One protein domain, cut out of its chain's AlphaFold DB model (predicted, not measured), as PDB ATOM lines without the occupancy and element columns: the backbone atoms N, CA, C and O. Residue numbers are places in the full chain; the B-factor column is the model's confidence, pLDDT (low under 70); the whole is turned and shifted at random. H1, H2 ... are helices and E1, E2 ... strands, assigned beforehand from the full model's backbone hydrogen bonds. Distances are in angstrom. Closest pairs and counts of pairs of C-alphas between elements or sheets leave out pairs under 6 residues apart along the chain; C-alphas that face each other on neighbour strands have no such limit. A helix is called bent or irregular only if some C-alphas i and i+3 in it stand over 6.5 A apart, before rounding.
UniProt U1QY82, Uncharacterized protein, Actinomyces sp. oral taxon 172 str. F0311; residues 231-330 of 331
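What this domain is: This is residues 231 to 330 of the 331 residues of an uncharacterized protein of Actinomyces sp. oral taxon 172 str. F0311 (UniProt U1QY82). A strongly twisted three-stranded sheet has the long helix H1 over one face and the short, irregular H2 packed near one end of it, two layers with helices on one face. The long link from E1 to E2, residues 293 to 306, makes one end of the long axis with Asn 299, the short link from E2 to E3 makes the opposite end with Asp 319, and the long link from H2 to E1, residues 266 to 285, loops out to the side past H1. The 100 printed residues run H1 H2 E1 E2 E3, class mixed; the sheet, order E1 E2 E3, is antiparallel and a meander, each strand the neighbour of the one before. The whole is compact, radius of gyration of the C-alphas 14.1 A, but elongated, spanning 48 by 26 by 20 A.

Where its parts are: E1 is residues 286 to 292, E2 307 to 315, 25.2 A long, and E3 324 to 329, ending at C-alpha 329 (4.814, -3.954, 51.232). H1, residues 231 to 247, 24.5 A long, begins at C-alpha 231 (-5.190, -8.789, 28.087). H2 is residues 254 to 265, 6.4 A long; it is irregular, with C-alphas 259 and 262 9.4 A apart.

How they stand to each other: Hairpin E1 and E2 has N 289 and O 310 at 2.9 A; hairpin E2 and E3 has N 313 and O 326 at 2.8 A. H1 is on the sheet; its closest C-alphas to E1 are Ala 244 and Val 291, 6.6 A. H2 is on the sheet at a height of 10.0 A, over E2 and only just over E3, with 3 of its 12 C-alphas there; Ala 262 and Thr 308 are its closest C-alphas to E2, 6.3 A. H1 touches H2 with residue 247 alone, C-alphas Cys 247 and Cys 260 at 5.3 A, about perpendicular at 85 degrees. Every O i to N i+4 pair is within hydrogen-bond range in H1; in H2 2 of 8 are, and 4 of 9 O i to N i+3 pairs.

The domain as a whole: The C-alphas of Asn 299 and Asp 319 are farthest apart, 48.4 A. Links H2 to E1 and E1 to E2 are long. The printed part has no cut, and no printed residue is under 70 in pLDDT.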
ATOM      1  N   LYS A 231      -6.640  -8.972  28.254       95.06
ATOM      2  CA  LYS A 231      -5.190  -8.789  28.087       95.06
ATOM      3  C   LYS A 231      -4.549  -8.191  29.340       95.06
ATOM      4  O   LYS A 231      -3.498  -8.665  29.769       95.06
ATOM      5  N   LEU A 232      -5.170  -7.172  29.939       95.62
ATOM      6  CA  LEU A 232      -4.677  -6.572  31.181       95.62
ATOM      7  C   LEU A 232      -4.790  -7.544  32.353       95.62
ATOM      8  O   LEU A 232      -3.840  -7.680  33.115       95.62
ATOM      9  N   THR A 233      -5.905  -8.260  32.460       95.31
ATOM     10  CA  THR A 233      -6.136  -9.231  33.539       95.31
ATOM     11  C   THR A 233      -5.102 -10.362  33.500       95.31
ATOM     12  O   THR A 233      -4.504 -10.696  34.521       95.31
ATOM     13  N   GLN A 234      -4.814 -10.902  32.311       96.00
ATOM     14  CA  GLN A 234      -3.781 -11.925  32.108       96.00
ATOM     15  C   GLN A 234      -2.368 -11.397  32.392       96.00
ATOM     16  O   GLN A 234      -1.542 -12.104  32.975       96.00
ATOM     17  N   TRP A 235      -2.085 -10.152  31.998       97.12
ATOM     18  CA  TRP A 235      -0.804  -9.514  32.288       97.12
ATOM     19  C   TRP A 235      -0.610  -9.300  33.798       97.12
ATOM     20  O   TRP A 235       0.430  -9.683  34.327       97.12
ATOM     21  N   ILE A 236      -1.629  -8.791  34.507       97.12
ATOM     22  CA  ILE A 236      -1.615  -8.622  35.970       97.12
ATOM     23  C   ILE A 236      -1.337  -9.959  36.655       97.12
ATOM     24  O   ILE A 236      -0.489 -10.010  37.546       97.12
ATOM     25  N   GLN A 237      -2.010 -11.033  36.229       96.50
ATOM     26  CA  GLN A 237      -1.774 -12.372  36.766       96.50
ATOM     27  C   GLN A 237      -0.305 -12.776  36.602       96.50
ATOM     28  O   GLN A 237       0.367 -13.081  37.585       96.50
ATOM     29  N   THR A 238       0.204 -12.707  35.372       97.00
ATOM     30  CA  THR A 238       1.563 -13.152  35.030       97.00
ATOM     31  C   THR A 238       2.628 -12.395  35.827       97.00
ATOM     32  O   THR A 238       3.521 -13.004  36.417       97.00
ATOM     33  N   GLU A 239       2.531 -11.066  35.885       97.62
ATOM     34  CA  GLU A 239       3.503 -10.237  36.604       97.62
ATOM     35  C   GLU A 239       3.391 -10.395  38.127       97.62
ATOM     36  O   GLU A 239       4.406 -10.398  38.827       97.62
ATOM     37  N   SER A 240       2.179 -10.585  38.654       97.44
ATOM     38  CA  SER A 240       1.965 -10.820  40.088       97.44
ATOM     39  C   SER A 240       2.551 -12.157  40.538       97.44
ATOM     40  O   SER A 240       3.202 -12.229  41.583       97.44
ATOM     41  N   GLU A 241       2.373 -13.214  39.743       96.94
ATOM     42  CA  GLU A 241       2.987 -14.523  39.982       96.94
ATOM     43  C   GLU A 241       4.514 -14.449  39.912       96.94
ATOM     44  O   GLU A 241       5.199 -14.977  40.792       96.94
ATOM     45  N   ALA A 242       5.059 -13.746  38.913       96.75
ATOM     46  CA  ALA A 242       6.496 -13.538  38.778       96.75
ATOM     47  C   ALA A 242       7.077 -12.770  39.976       96.75
ATOM     48  O   ALA A 242       8.099 -13.179  40.538       96.75
ATOM     49  N   PHE A 243       6.411 -11.699  40.425       97.06
ATOM     50  CA  PHE A 243       6.800 -10.957  41.624       97.06
ATOM     51  C   PHE A 243       6.758 -11.847  42.874       97.06
ATOM     52  O   PHE A 243       7.750 -11.923  43.608       97.06
ATOM     53  N   ALA A 244       5.655 -12.567  43.093       96.31
ATOM     54  CA  ALA A 244       5.473 -13.442  44.246       96.31
ATOM     55  C   ALA A 244       6.532 -14.559  44.294       96.31
ATOM     56  O   ALA A 244       7.175 -14.753  45.331       96.31
ATOM     57  N   ALA A 245       6.791 -15.227  43.166       95.75
ATOM     58  CA  ALA A 245       7.837 -16.242  43.036       95.75
ATOM     59  C   ALA A 245       9.241 -15.656  43.250       95.75
ATOM     60  O   ALA A 245      10.101 -16.295  43.860       95.75
ATOM     61  N   SER A 246       9.472 -14.411  42.816       95.50
ATOM     62  CA  SER A 246      10.737 -13.724  43.080       95.50
ATOM     63  C   SER A 246      10.964 -13.504  44.574       95.50
ATOM     64  O   SER A 246      12.115 -13.496  45.003       95.50
ATOM     65  N   CYS A 247       9.907 -13.307  45.368       95.06
ATOM     66  CA  CYS A 247       9.996 -13.058  46.804       95.06
ATOM     67  C   CYS A 247      10.017 -14.338  47.645       95.06
ATOM     68  O   CYS A 247      10.733 -14.386  48.644       95.06
ATOM     69  N   ARG A 248       9.268 -15.369  47.240       94.19
ATOM     70  CA  ARG A 248       9.215 -16.674  47.905       94.19
ATOM     71  C   ARG A 248       9.987 -17.714  47.092       94.19
ATOM     72  O   ARG A 248       9.422 -18.529  46.369       94.19
ATOM     73  N   THR A 249      11.309 -17.678  47.230       93.75
ATOM     74  CA  THR A 249      12.243 -18.526  46.468       93.75
ATOM     75  C   THR A 249      12.480 -19.903  47.096       93.75
ATOM     76  O   THR A 249      13.097 -20.764  46.473       93.75
ATOM     77  N   GLY A 250      12.051 -20.101  48.348       91.94
ATOM     78  CA  GLY A 250      12.350 -21.286  49.157       91.94
ATOM     79  C   GLY A 250      13.745 -21.312  49.777       91.94
ATOM     80  O   GLY A 250      14.096 -22.259  50.473       91.94
ATOM     81  N   THR A 251      14.551 -20.277  49.549       93.94
ATOM     82  CA  THR A 251      15.818 -20.074  50.255       93.94
ATOM     83  C   THR A 251      15.708 -18.787  51.068       93.94
ATOM     84  O   THR A 251      15.652 -17.717  50.458       93.94
ATOM     85  N   PRO A 252      15.678 -18.862  52.413       93.19
ATOM     86  CA  PRO A 252      15.591 -17.679  53.257       93.19
ATOM     87  C   PRO A 252      16.706 -16.667  52.957       93.19
ATOM     88  O   PRO A 252      17.892 -16.995  53.007       93.19
ATOM     89  N   ASP A 253      16.320 -15.422  52.690       93.94
ATOM     90  CA  ASP A 253      17.203 -14.282  52.451       93.94
ATOM     91  C   ASP A 253      16.735 -13.066  53.278       93.94
ATOM     92  O   ASP A 253      15.977 -12.214  52.796       93.94
ATOM     93  N   PRO A 254      17.205 -12.937  54.535       90.69
ATOM     94  CA  PRO A 254      16.823 -11.837  55.416       90.69
ATOM     95  C   PRO A 254      17.138 -10.439  54.860       90.69
ATOM     96  O   PRO A 254      16.517  -9.463  55.293       90.69
ATOM     97  N   ALA A 255      18.064 -10.305  53.900       93.88
ATOM     98  CA  ALA A 255      18.379  -9.013  53.289       93.88
ATOM     99  C   ALA A 255      17.187  -8.444  52.498       93.88
ATOM    100  O   ALA A 255      17.054  -7.225  52.363       93.88
ATOM    101  N   ARG A 256      16.274  -9.312  52.042       93.00
ATOM    102  CA  ARG A 256      15.068  -8.950  51.286       93.00
ATOM    103  C   ARG A 256      13.833  -8.737  52.151       93.00
ATOM    104  O   ARG A 256      12.771  -8.441  51.615       93.00
ATOM    105  N   GLN A 257      13.943  -8.793  53.482       91.50
ATOM    106  CA  GLN A 257      12.802  -8.554  54.379       91.50
ATOM    107  C   GLN A 257      12.090  -7.220  54.090       91.50
ATOM    108  O   GLN A 257      10.873  -7.127  54.205       91.50
ATOM    109  N   ARG A 258      12.836  -6.175  53.708       90.94
ATOM    110  CA  ARG A 258      12.253  -4.855  53.418       90.94
ATOM    111  C   ARG A 258      11.400  -4.813  52.154       90.94
ATOM    112  O   ARG A 258      10.569  -3.920  52.063       90.94
ATOM    113  N   THR A 259      11.640  -5.702  51.194       92.81
ATOM    114  CA  THR A 259      10.947  -5.732  49.896       92.81
ATOM    115  C   THR A 259       9.969  -6.893  49.783       92.81
ATOM    116  O   THR A 259       8.946  -6.741  49.137       92.81
ATOM    117  N   CYS A 260      10.239  -8.018  50.450       94.56
ATOM    118  CA  CYS A 260       9.442  -9.246  50.386       94.56
ATOM    119  C   CYS A 260       8.779  -9.633  51.720       94.56
ATOM    120  O   CYS A 260       8.072 -10.635  51.792       94.56
ATOM    121  N   GLY A 261       9.005  -8.877  52.794       93.31
ATOM    122  CA  GLY A 261       8.323  -9.067  54.070       93.31
ATOM    123  C   GLY A 261       8.654 -10.411  54.700       93.31
ATOM    124  O   GLY A 261       9.825 -10.776  54.830       93.31
ATOM    125  N   ALA A 262       7.618 -11.145  55.102       93.12
ATOM    126  CA  ALA A 262       7.778 -12.472  55.684       93.12
ATOM    127  C   ALA A 262       8.186 -13.533  54.650       93.12
ATOM    128  O   ALA A 262       8.841 -14.507  55.017       93.12
ATOM    129  N   LEU A 263       7.873 -13.323  53.365       94.38
ATOM    130  CA  LEU A 263       8.219 -14.255  52.283       94.38
ATOM    131  C   LEU A 263       9.732 -14.464  52.161       94.38
ATOM    132  O   LEU A 263      10.180 -15.552  51.811       94.38
ATOM    133  N   ALA A 264      10.516 -13.449  52.533       94.12
ATOM    134  CA  ALA A 264      11.975 -13.502  52.576       94.12
ATOM    135  C   ALA A 264      12.528 -14.584  53.525       94.12
ATOM    136  O   ALA A 264      13.705 -14.914  53.447       94.12
ATOM    137  N   PHE A 265      11.708 -15.128  54.428       94.31
ATOM    138  CA  PHE A 265      12.093 -16.179  55.374       94.31
ATOM    139  C   PHE A 265      11.490 -17.544  55.031       94.31
ATOM    140  O   PHE A 265      11.641 -18.484  55.814       94.31
ATOM    141  N   SER A 266      10.786 -17.652  53.902       93.38
ATOM    142  CA  SER A 266      10.139 -18.892  53.486       93.38
ATOM    143  C   SER A 266      11.172 -19.950  53.093       93.38
ATOM    144  O   SER A 266      12.134 -19.664  52.378       93.38
ATOM    145  N   THR A 267      10.967 -21.179  53.559       94.00
ATOM    146  CA  THR A 267      11.845 -22.328  53.275       94.00
ATOM    147  C   THR A 267      11.355 -23.177  52.109       94.00
ATOM    148  O   THR A 267      12.003 -24.154  51.748       94.00
ATOM    149  N   GLU A 268      10.209 -22.831  51.525       93.94
ATOM    150  CA  GLU A 268       9.653 -23.506  50.356       93.94
ATOM    151  C   GLU A 268       9.351 -22.488  49.255       93.94
ATOM    152  O   GLU A 268       8.850 -21.396  49.554       93.94
ATOM    153  N   PRO A 269       9.659 -22.811  47.987       94.62
ATOM    154  CA  PRO A 269       9.315 -21.937  46.877       94.62
ATOM    155  C   PRO A 269       7.795 -21.808  46.749       94.62
ATOM    156  O   PRO A 269       7.039 -22.653  47.235       94.62
ATOM    157  N   LEU A 270       7.347 -20.740  46.093       95.31
ATOM    158  CA  LEU A 270       5.935 -20.580  45.758       95.31
ATOM    159  C   LEU A 270       5.474 -21.722  44.839       95.31
ATOM    160  O   LEU A 270       6.079 -21.967  43.795       95.31
ATOM    161  N   ASP A 271       4.383 -22.381  45.216       93.75
ATOM    162  CA  ASP A 271       3.697 -23.375  44.395       93.75
ATOM    163  C   ASP A 271       2.416 -22.750  43.841       93.75
ATOM    164  O   ASP A 271       1.400 -22.694  44.525       93.75
ATOM    165  N   LEU A 272       2.459 -22.278  42.595       92.00
ATOM    166  CA  LEU A 272       1.321 -21.615  41.952       92.00
ATOM    167  C   LEU A 272       0.097 -22.526  41.774       92.00
ATOM    168  O   LEU A 272      -1.008 -22.025  41.591       92.00
ATOM    169  N   VAL A 273       0.272 -23.852  41.809       91.31
ATOM    170  CA  VAL A 273      -0.837 -24.797  41.634       91.31
ATOM    171  C   VAL A 273      -1.631 -24.932  42.928       91.31
ATOM    172  O   VAL A 273      -2.861 -24.956  42.897       91.31
ATOM    173  N   ASN A 274      -0.932 -25.030  44.060       90.69
ATOM    174  CA  ASN A 274      -1.553 -25.299  45.358       90.69
ATOM    175  C   ASN A 274      -1.712 -24.049  46.238       90.69
ATOM    176  O   ASN A 274      -2.535 -24.056  47.150       90.69
ATOM    177  N   ASP A 275      -0.944 -22.992  45.975       89.56
ATOM    178  CA  ASP A 275      -0.897 -21.745  46.747       89.56
ATOM    179  C   ASP A 275      -0.739 -20.520  45.813       89.56
ATOM    180  O   ASP A 275       0.267 -19.802  45.878       89.56
ATOM    181  N   PRO A 276      -1.688 -20.286  44.881       93.19
ATOM    182  CA  PRO A 276      -1.634 -19.129  43.996       93.19
ATOM    183  C   PRO A 276      -1.782 -17.822  44.791       93.19
ATOM    184  O   PRO A 276      -2.548 -17.765  45.761       93.19
ATOM    185  N   PRO A 277      -1.105 -16.738  44.374       95.44
ATOM    186  CA  PRO A 277      -1.284 -15.445  45.010       95.44
ATOM    187  C   PRO A 277      -2.716 -14.934  44.809       95.44
ATOM    188  O   PRO A 277      -3.317 -15.092  43.746       95.44
ATOM    189  N   PHE A 278      -3.256 -14.277  45.831       96.25
ATOM    190  CA  PHE A 278      -4.547 -13.611  45.749       96.25
ATOM    191  C   PHE A 278      -4.371 -12.198  45.189       96.25
ATOM    192  O   PHE A 278      -3.660 -11.379  45.775       96.25
ATOM    193  N   ILE A 279      -5.053 -11.916  44.080       96.94
ATOM    194  CA  ILE A 279      -5.095 -10.601  43.438       96.94
ATOM    195  C   ILE A 279      -6.436  -9.956  43.785       96.94
ATOM    196  O   ILE A 279      -7.498 -10.480  43.449       96.94
ATOM    197  N   GLY A 280      -6.382  -8.842  44.509       94.88
ATOM    198  CA  GLY A 280      -7.546  -8.052  44.889       94.88
ATOM    199  C   GLY A 280      -8.182  -7.311  43.705       94.88
ATOM    200  O   GLY A 280      -7.649  -7.330  42.594       94.88
ATOM    201  N   PRO A 281      -9.325  -6.641  43.933       93.75
ATOM    202  CA  PRO A 281      -9.968  -5.838  42.901       93.75
ATOM    203  C   PRO A 281      -9.034  -4.726  42.408       93.75
ATOM    204  O   PRO A 281      -8.284  -4.134  43.185       93.75
ATOM    205  N   LEU A 282      -9.097  -4.454  41.105       92.69
ATOM    206  CA  LEU A 282      -8.360  -3.366  40.473       92.69
ATOM    207  C   LEU A 282      -9.150  -2.063  40.622       92.69
ATOM    208  O   LEU A 282     -10.188  -1.881  39.991       92.69
ATOM    209  N   GLU A 283      -8.639  -1.156  41.446       88.69
ATOM    210  CA  GLU A 283      -9.164   0.192  41.632       88.69
ATOM    211  C   GLU A 283      -8.297   1.175  40.839       88.69
ATOM    212  O   GLU A 283      -7.165   1.494  41.218       88.69
ATOM    213  N   ASN A 284      -8.815   1.649  39.704       84.06
ATOM    214  CA  ASN A 284      -8.055   2.418  38.716       84.06
ATOM    215  C   ASN A 284      -6.792   1.665  38.274       84.06
ATOM    216  O   ASN A 284      -6.878   0.728  37.498       84.06
ATOM    217  N   THR A 285      -5.612   2.043  38.765       90.75
ATOM    218  CA  THR A 285      -4.340   1.381  38.432       90.75
ATOM    219  C   THR A 285      -3.696   0.676  39.623       90.75
ATOM    220  O   THR A 285      -2.497   0.398  39.594       90.75
ATOM    221  N   ARG A 286      -4.458   0.404  40.688       94.75
ATOM    222  CA  ARG A 286      -3.947  -0.181  41.931       94.75
ATOM    223  C   ARG A 286      -4.729  -1.411  42.346       94.75
ATOM    224  O   ARG A 286      -5.938  -1.470  42.158       94.75
ATOM    225  N   PHE A 287      -4.041  -2.370  42.945       96.81
ATOM    226  CA  PHE A 287      -4.663  -3.552  43.525       96.81
ATOM    227  C   PHE A 287      -3.807  -4.096  44.668       96.81
ATOM    228  O   PHE A 287      -2.601  -3.850  44.743       96.81
ATOM    229  N   THR A 288      -4.428  -4.861  45.559       96.94
ATOM    230  CA  THR A 288      -3.711  -5.583  46.614       96.94
ATOM    231  C   THR A 288      -3.271  -6.947  46.103       96.94
ATOM    232  O   THR A 288      -4.075  -7.687  45.541       96.94
ATOM    233  N   LEU A 289      -2.020  -7.315  46.350       97.62
ATOM    234  CA  LEU A 289      -1.502  -8.659  46.128       97.62
ATOM    235  C   LEU A 289      -1.209  -9.312  47.476       97.62
ATOM    236  O   LEU A 289      -0.429  -8.775  48.256       97.62
ATOM    237  N   THR A 290      -1.782 -10.481  47.744       96.75
ATOM    238  CA  THR A 290      -1.517 -11.242  48.972       96.75
ATOM    239  C   THR A 290      -0.911 -12.590  48.628       96.75
ATOM    240  O   THR A 290      -1.476 -13.356  47.849       96.75
ATOM    241  N   VAL A 291       0.228 -12.904  49.238       96.69
ATOM    242  CA  VAL A 291       0.967 -14.148  48.990       96.69
ATOM    243  C   VAL A 291       1.088 -14.938  50.286       96.69
ATOM    244  O   VAL A 291       1.471 -14.379  51.317       96.69
ATOM    245  N   GLY A 292       0.794 -16.239  50.239       94.25
ATOM    246  CA  GLY A 292       1.026 -17.149  51.358       94.25
ATOM    247  C   GLY A 292       2.508 -17.199  51.737       94.25
ATOM    248  O   GLY A 292       3.383 -17.363  50.883       94.25
ATOM    249  N   THR A 293       2.810 -17.065  53.029       90.88
ATOM    250  CA  THR A 293       4.194 -17.107  53.527       90.88
ATOM    251  C   THR A 293       4.773 -18.524  53.481       90.88
ATOM    252  O   THR A 293       5.974 -18.703  53.257       90.88
ATOM    253  N   GLY A 294       3.919 -19.537  53.659       89.00
ATOM    254  CA  GLY A 294       4.335 -20.931  53.779       89.00
ATOM    255  C   GLY A 294       5.193 -21.199  55.025       89.00
ATOM    256  O   GLY A 294       5.240 -20.378  55.950       89.00
ATOM    257  N   PRO A 295       5.874 -22.356  55.076       90.50
ATOM    258  CA  PRO A 295       6.833 -22.667  56.130       90.50
ATOM    259  C   PRO A 295       7.987 -21.659  56.152       90.50
ATOM    260  O   PRO A 295       8.481 -21.246  55.105       90.50
ATOM    261  N   THR A 296       8.418 -21.257  57.348       89.94
ATOM    262  CA  THR A 296       9.476 -20.251  57.543       89.94
ATOM    263  C   THR A 296      10.626 -20.800  58.371       89.94
ATOM    264  O   THR A 296      10.444 -21.743  59.145       89.94
ATOM    265  N   ASP A 297      11.810 -20.198  58.221       84.69
ATOM    266  CA  ASP A 297      13.001 -20.592  58.976       84.69
ATOM    267  C   ASP A 297      12.746 -20.488  60.494       84.69
ATOM    268  O   ASP A 297      12.540 -19.382  61.013       84.69
ATOM    269  N   PRO A 298      12.800 -21.609  61.242       76.50
ATOM    270  CA  PRO A 298      12.580 -21.608  62.686       76.50
ATOM    271  C   PRO A 298      13.639 -20.797  63.450       76.50
ATOM    272  O   PRO A 298      13.390 -20.376  64.582       76.50
ATOM    273  N   ASN A 299      14.804 -20.537  62.845       79.12
ATOM    274  CA  ASN A 299      15.890 -19.766  63.450       79.12
ATOM    275  C   ASN A 299      15.736 -18.249  63.270       79.12
ATOM    276  O   ASN A 299      16.507 -17.486  63.855       79.12
ATOM    277  N   ALA A 300      14.728 -17.784  62.526       75.25
ATOM    278  CA  ALA A 300      14.479 -16.358  62.322       75.25
ATOM    279  C   ALA A 300      14.110 -15.606  63.621       75.25
ATOM    280  O   ALA A 300      14.112 -14.372  63.649       75.25
ATOM    281  N   GLY A 301      13.790 -16.333  64.702       73.19
ATOM    282  CA  GLY A 301      13.598 -15.786  66.049       73.19
ATOM    283  C   GLY A 301      12.378 -14.870  66.198       73.19
ATOM    284  O   GLY A 301      12.301 -14.101  67.156       73.19
ATOM    285  N   LYS A 302      11.441 -14.907  65.242       80.31
ATOM    286  CA  LYS A 302      10.247 -14.050  65.169       80.31
ATOM    287  C   LYS A 302       9.063 -14.857  64.632       80.31
ATOM    288  O   LYS A 302       9.253 -15.800  63.873       80.31
ATOM    289  N   LYS A 303       7.838 -14.483  65.017       81.38
ATOM    290  CA  LYS A 303       6.609 -15.046  64.433       81.38
ATOM    291  C   LYS A 303       6.218 -14.242  63.196       81.38
ATOM    292  O   LYS A 303       6.104 -13.022  63.288       81.38
ATOM    293  N   PHE A 304       5.991 -14.927  62.082       85.12
ATOM    294  CA  PHE A 304       5.577 -14.315  60.822       85.12
ATOM    295  C   PHE A 304       4.069 -14.462  60.574       85.12
ATOM    296  O   PHE A 304       3.467 -15.433  61.044       85.12
ATOM    297  N   PRO A 305       3.444 -13.510  59.856       85.69
ATOM    298  CA  PRO A 305       2.072 -13.658  59.393       85.69
ATOM    299  C   PRO A 305       1.955 -14.800  58.373       85.69
ATOM    300  O   PRO A 305       2.906 -15.118  57.658       85.69
ATOM    301  N   GLN A 306       0.764 -15.399  58.296       86.81
ATOM    302  CA  GLN A 306       0.457 -16.493  57.361       86.81
ATOM    303  C   GLN A 306       0.468 -16.043  55.891       86.81
ATOM    304  O   GLN A 306       0.715 -16.857  55.007       86.81
ATOM    305  N   GLY A 307       0.254 -14.751  55.637       91.19
ATOM    306  CA  GLY A 307       0.387 -14.139  54.321       91.19
ATOM    307  C   GLY A 307       1.038 -12.765  54.413       91.19
ATOM    308  O   GLY A 307       1.006 -12.119  55.462       91.19
ATOM    309  N   THR A 308       1.650 -12.343  53.313       93.94
ATOM    310  CA  THR A 308       2.238 -11.011  53.148       93.94
ATOM    311  C   THR A 308       1.455 -10.259  52.079       93.94
ATOM    312  O   THR A 308       1.275 -10.790  50.981       93.94
ATOM    313  N   SER A 309       1.005  -9.050  52.409       96.19
ATOM    314  CA  SER A 309       0.237  -8.186  51.510       96.19
ATOM    315  C   SER A 309       1.109  -7.085  50.913       96.19
ATOM    316  O   SER A 309       2.015  -6.560  51.566       96.19
ATOM    317  N   PHE A 310       0.813  -6.732  49.668       97.25
ATOM    318  CA  PHE A 310       1.478  -5.686  48.910       97.25
ATOM    319  C   PHE A 310       0.436  -4.778  48.256       97.25
ATOM    320  O   PHE A 310      -0.548  -5.270  47.702       97.25
ATOM    321  N   GLU A 311       0.671  -3.468  48.268       96.94
ATOM    322  CA  GLU A 311      -0.003  -2.538  47.359       96.94
ATOM    323  C   GLU A 311       0.778  -2.540  46.043       96.94
ATOM    324  O   GLU A 311       1.957  -2.165  46.000       96.94
ATOM    325  N   CYS A 312       0.128  -3.005  44.979       97.50
ATOM    326  CA  CYS A 312       0.679  -3.043  43.636       97.50
ATOM    327  C   CYS A 312       0.071  -1.937  42.777       97.50
ATOM    328  O   CYS A 312      -1.137  -1.691  42.802       97.50
ATOM    329  N   ARG A 313       0.920  -1.283  41.988       96.75
ATOM    330  CA  ARG A 313       0.559  -0.205  41.078       96.75
ATOM    331  C   ARG A 313       1.005  -0.533  39.660       96.75
ATOM    332  O   ARG A 313       2.130  -0.972  39.428       96.75
ATOM    333  N   ILE A 314       0.100  -0.285  38.725       96.19
ATOM    334  CA  ILE A 314       0.321  -0.396  37.290       96.19
ATOM    335  C   ILE A 314       0.610   1.003  36.757       96.19
ATOM    336  O   ILE A 314      -0.178   1.927  36.967       96.19
ATOM    337  N   ASP A 315       1.713   1.155  36.038       94.06
ATOM    338  CA  ASP A 315       2.046   2.408  35.370       94.06
ATOM    339  C   ASP A 315       2.234   2.188  33.866       94.06
ATOM    340  O   ASP A 315       2.819   1.205  33.412       94.06
ATOM    341  N   PHE A 316       1.723   3.140  33.086       92.12
ATOM    342  CA  PHE A 316       1.895   3.208  31.638       92.12
ATOM    343  C   PHE A 316       2.763   4.425  31.322       92.12
ATOM    344  O   PHE A 316       2.378   5.555  31.622       92.12
ATOM    345  N   ALA A 317       3.927   4.213  30.704       89.25
ATOM    346  CA  ALA A 317       4.848   5.309  30.381       89.25
ATOM    347  C   ALA A 317       4.241   6.320  29.388       89.25
ATOM    348  O   ALA A 317       4.523   7.515  29.452       89.25
ATOM    349  N   TYR A 318       3.420   5.830  28.459       86.50
ATOM    350  CA  TYR A 318       2.643   6.601  27.494       86.50
ATOM    351  C   TYR A 318       1.484   5.741  26.971       86.50
ATOM    352  O   TYR A 318       1.448   4.533  27.198       86.50
ATOM    353  N   ASP A 319       0.542   6.362  26.264       81.94
ATOM    354  CA  ASP A 319      -0.600   5.669  25.663       81.94
ATOM    355  C   ASP A 319      -0.157   4.646  24.599       81.94
ATOM    356  O   ASP A 319       0.487   5.005  23.613       81.94
ATOM    357  N   GLY A 320      -0.501   3.373  24.807       80.94
ATOM    358  CA  GLY A 320      -0.087   2.237  23.977       80.94
ATOM    359  C   GLY A 320       1.212   1.557  24.429       80.94
ATOM    360  O   GLY A 320       1.648   0.605  23.784       80.94
ATOM    361  N   ALA A 321       1.837   2.013  25.519       88.25
ATOM    362  CA  ALA A 321       2.993   1.333  26.097       88.25
ATOM    363  C   ALA A 321       2.590   0.006  26.759       88.25
ATOM    364  O   ALA A 321       1.491  -0.135  27.300       88.25
ATOM    365  N   THR A 322       3.515  -0.953  26.787       91.12
ATOM    366  CA  THR A 322       3.408  -2.088  27.708       91.12
ATOM    367  C   THR A 322       3.497  -1.564  29.148       91.12
ATOM    368  O   THR A 322       4.404  -0.774  29.431       91.12
ATOM    369  N   PRO A 323       2.574  -1.952  30.043       95.25
ATOM    370  CA  PRO A 323       2.593  -1.495  31.424       95.25
ATOM    371  C   PRO A 323       3.772  -2.074  32.208       95.25
ATOM    372  O   PRO A 323       4.370  -3.082  31.828       95.25
ATOM    373  N   THR A 324       4.074  -1.437  33.335       96.19
ATOM    374  CA  THR A 324       5.003  -1.932  34.358       96.19
ATOM    375  C   THR A 324       4.277  -2.130  35.680       96.19
ATOM    376  O   THR A 324       3.353  -1.374  35.987       96.19
ATOM    377  N   LEU A 325       4.707  -3.124  36.464       96.56
ATOM    378  CA  LEU A 325       4.162  -3.422  37.787       96.56
ATOM    379  C   LEU A 325       5.176  -3.059  38.878       96.56
ATOM    380  O   LEU A 325       6.306  -3.544  38.862       96.56
ATOM    381  N   GLU A 326       4.760  -2.250  39.848       96.19
ATOM    382  CA  GLU A 326       5.518  -1.995  41.075       96.19
ATOM    383  C   GLU A 326       4.690  -2.437  42.280       96.19
ATOM    384  O   GLU A 326       3.574  -1.962  42.470       96.19
ATOM    385  N   CYS A 327       5.231  -3.333  43.106       96.44
ATOM    386  CA  CYS A 327       4.577  -3.810  44.323       96.44
ATOM    387  C   CYS A 327       5.395  -3.418  45.551       96.44
ATOM    388  O   CYS A 327       6.599  -3.675  45.629       96.44
ATOM    389  N   THR A 328       4.727  -2.821  46.531       95.31
ATOM    390  CA  THR A 328       5.335  -2.381  47.787       95.31
ATOM    391  C   THR A 328       4.632  -3.029  48.968       95.31
ATOM    392  O   THR A 328       3.435  -3.280  48.915       95.31
ATOM    393  N   LEU A 329       5.381  -3.349  50.025       93.25
ATOM    394  CA  LEU A 329       4.814  -3.954  51.232       93.25
ATOM    395  C   LEU A 329       3.761  -3.052  51.861       93.25
ATOM    396  O   LEU A 329       4.065  -1.910  52.215       93.25
ATOM    397  N   ASP A 330       2.579  -3.623  52.060       82.94
ATOM    398  CA  ASP A 330       1.522  -3.009  52.848       82.94
ATOM    399  C   ASP A 330       1.933  -3.067  54.330       82.94
ATOM    400  O   ASP A 330       2.402  -4.107  54.809       82.94
TER     401      ASP A 330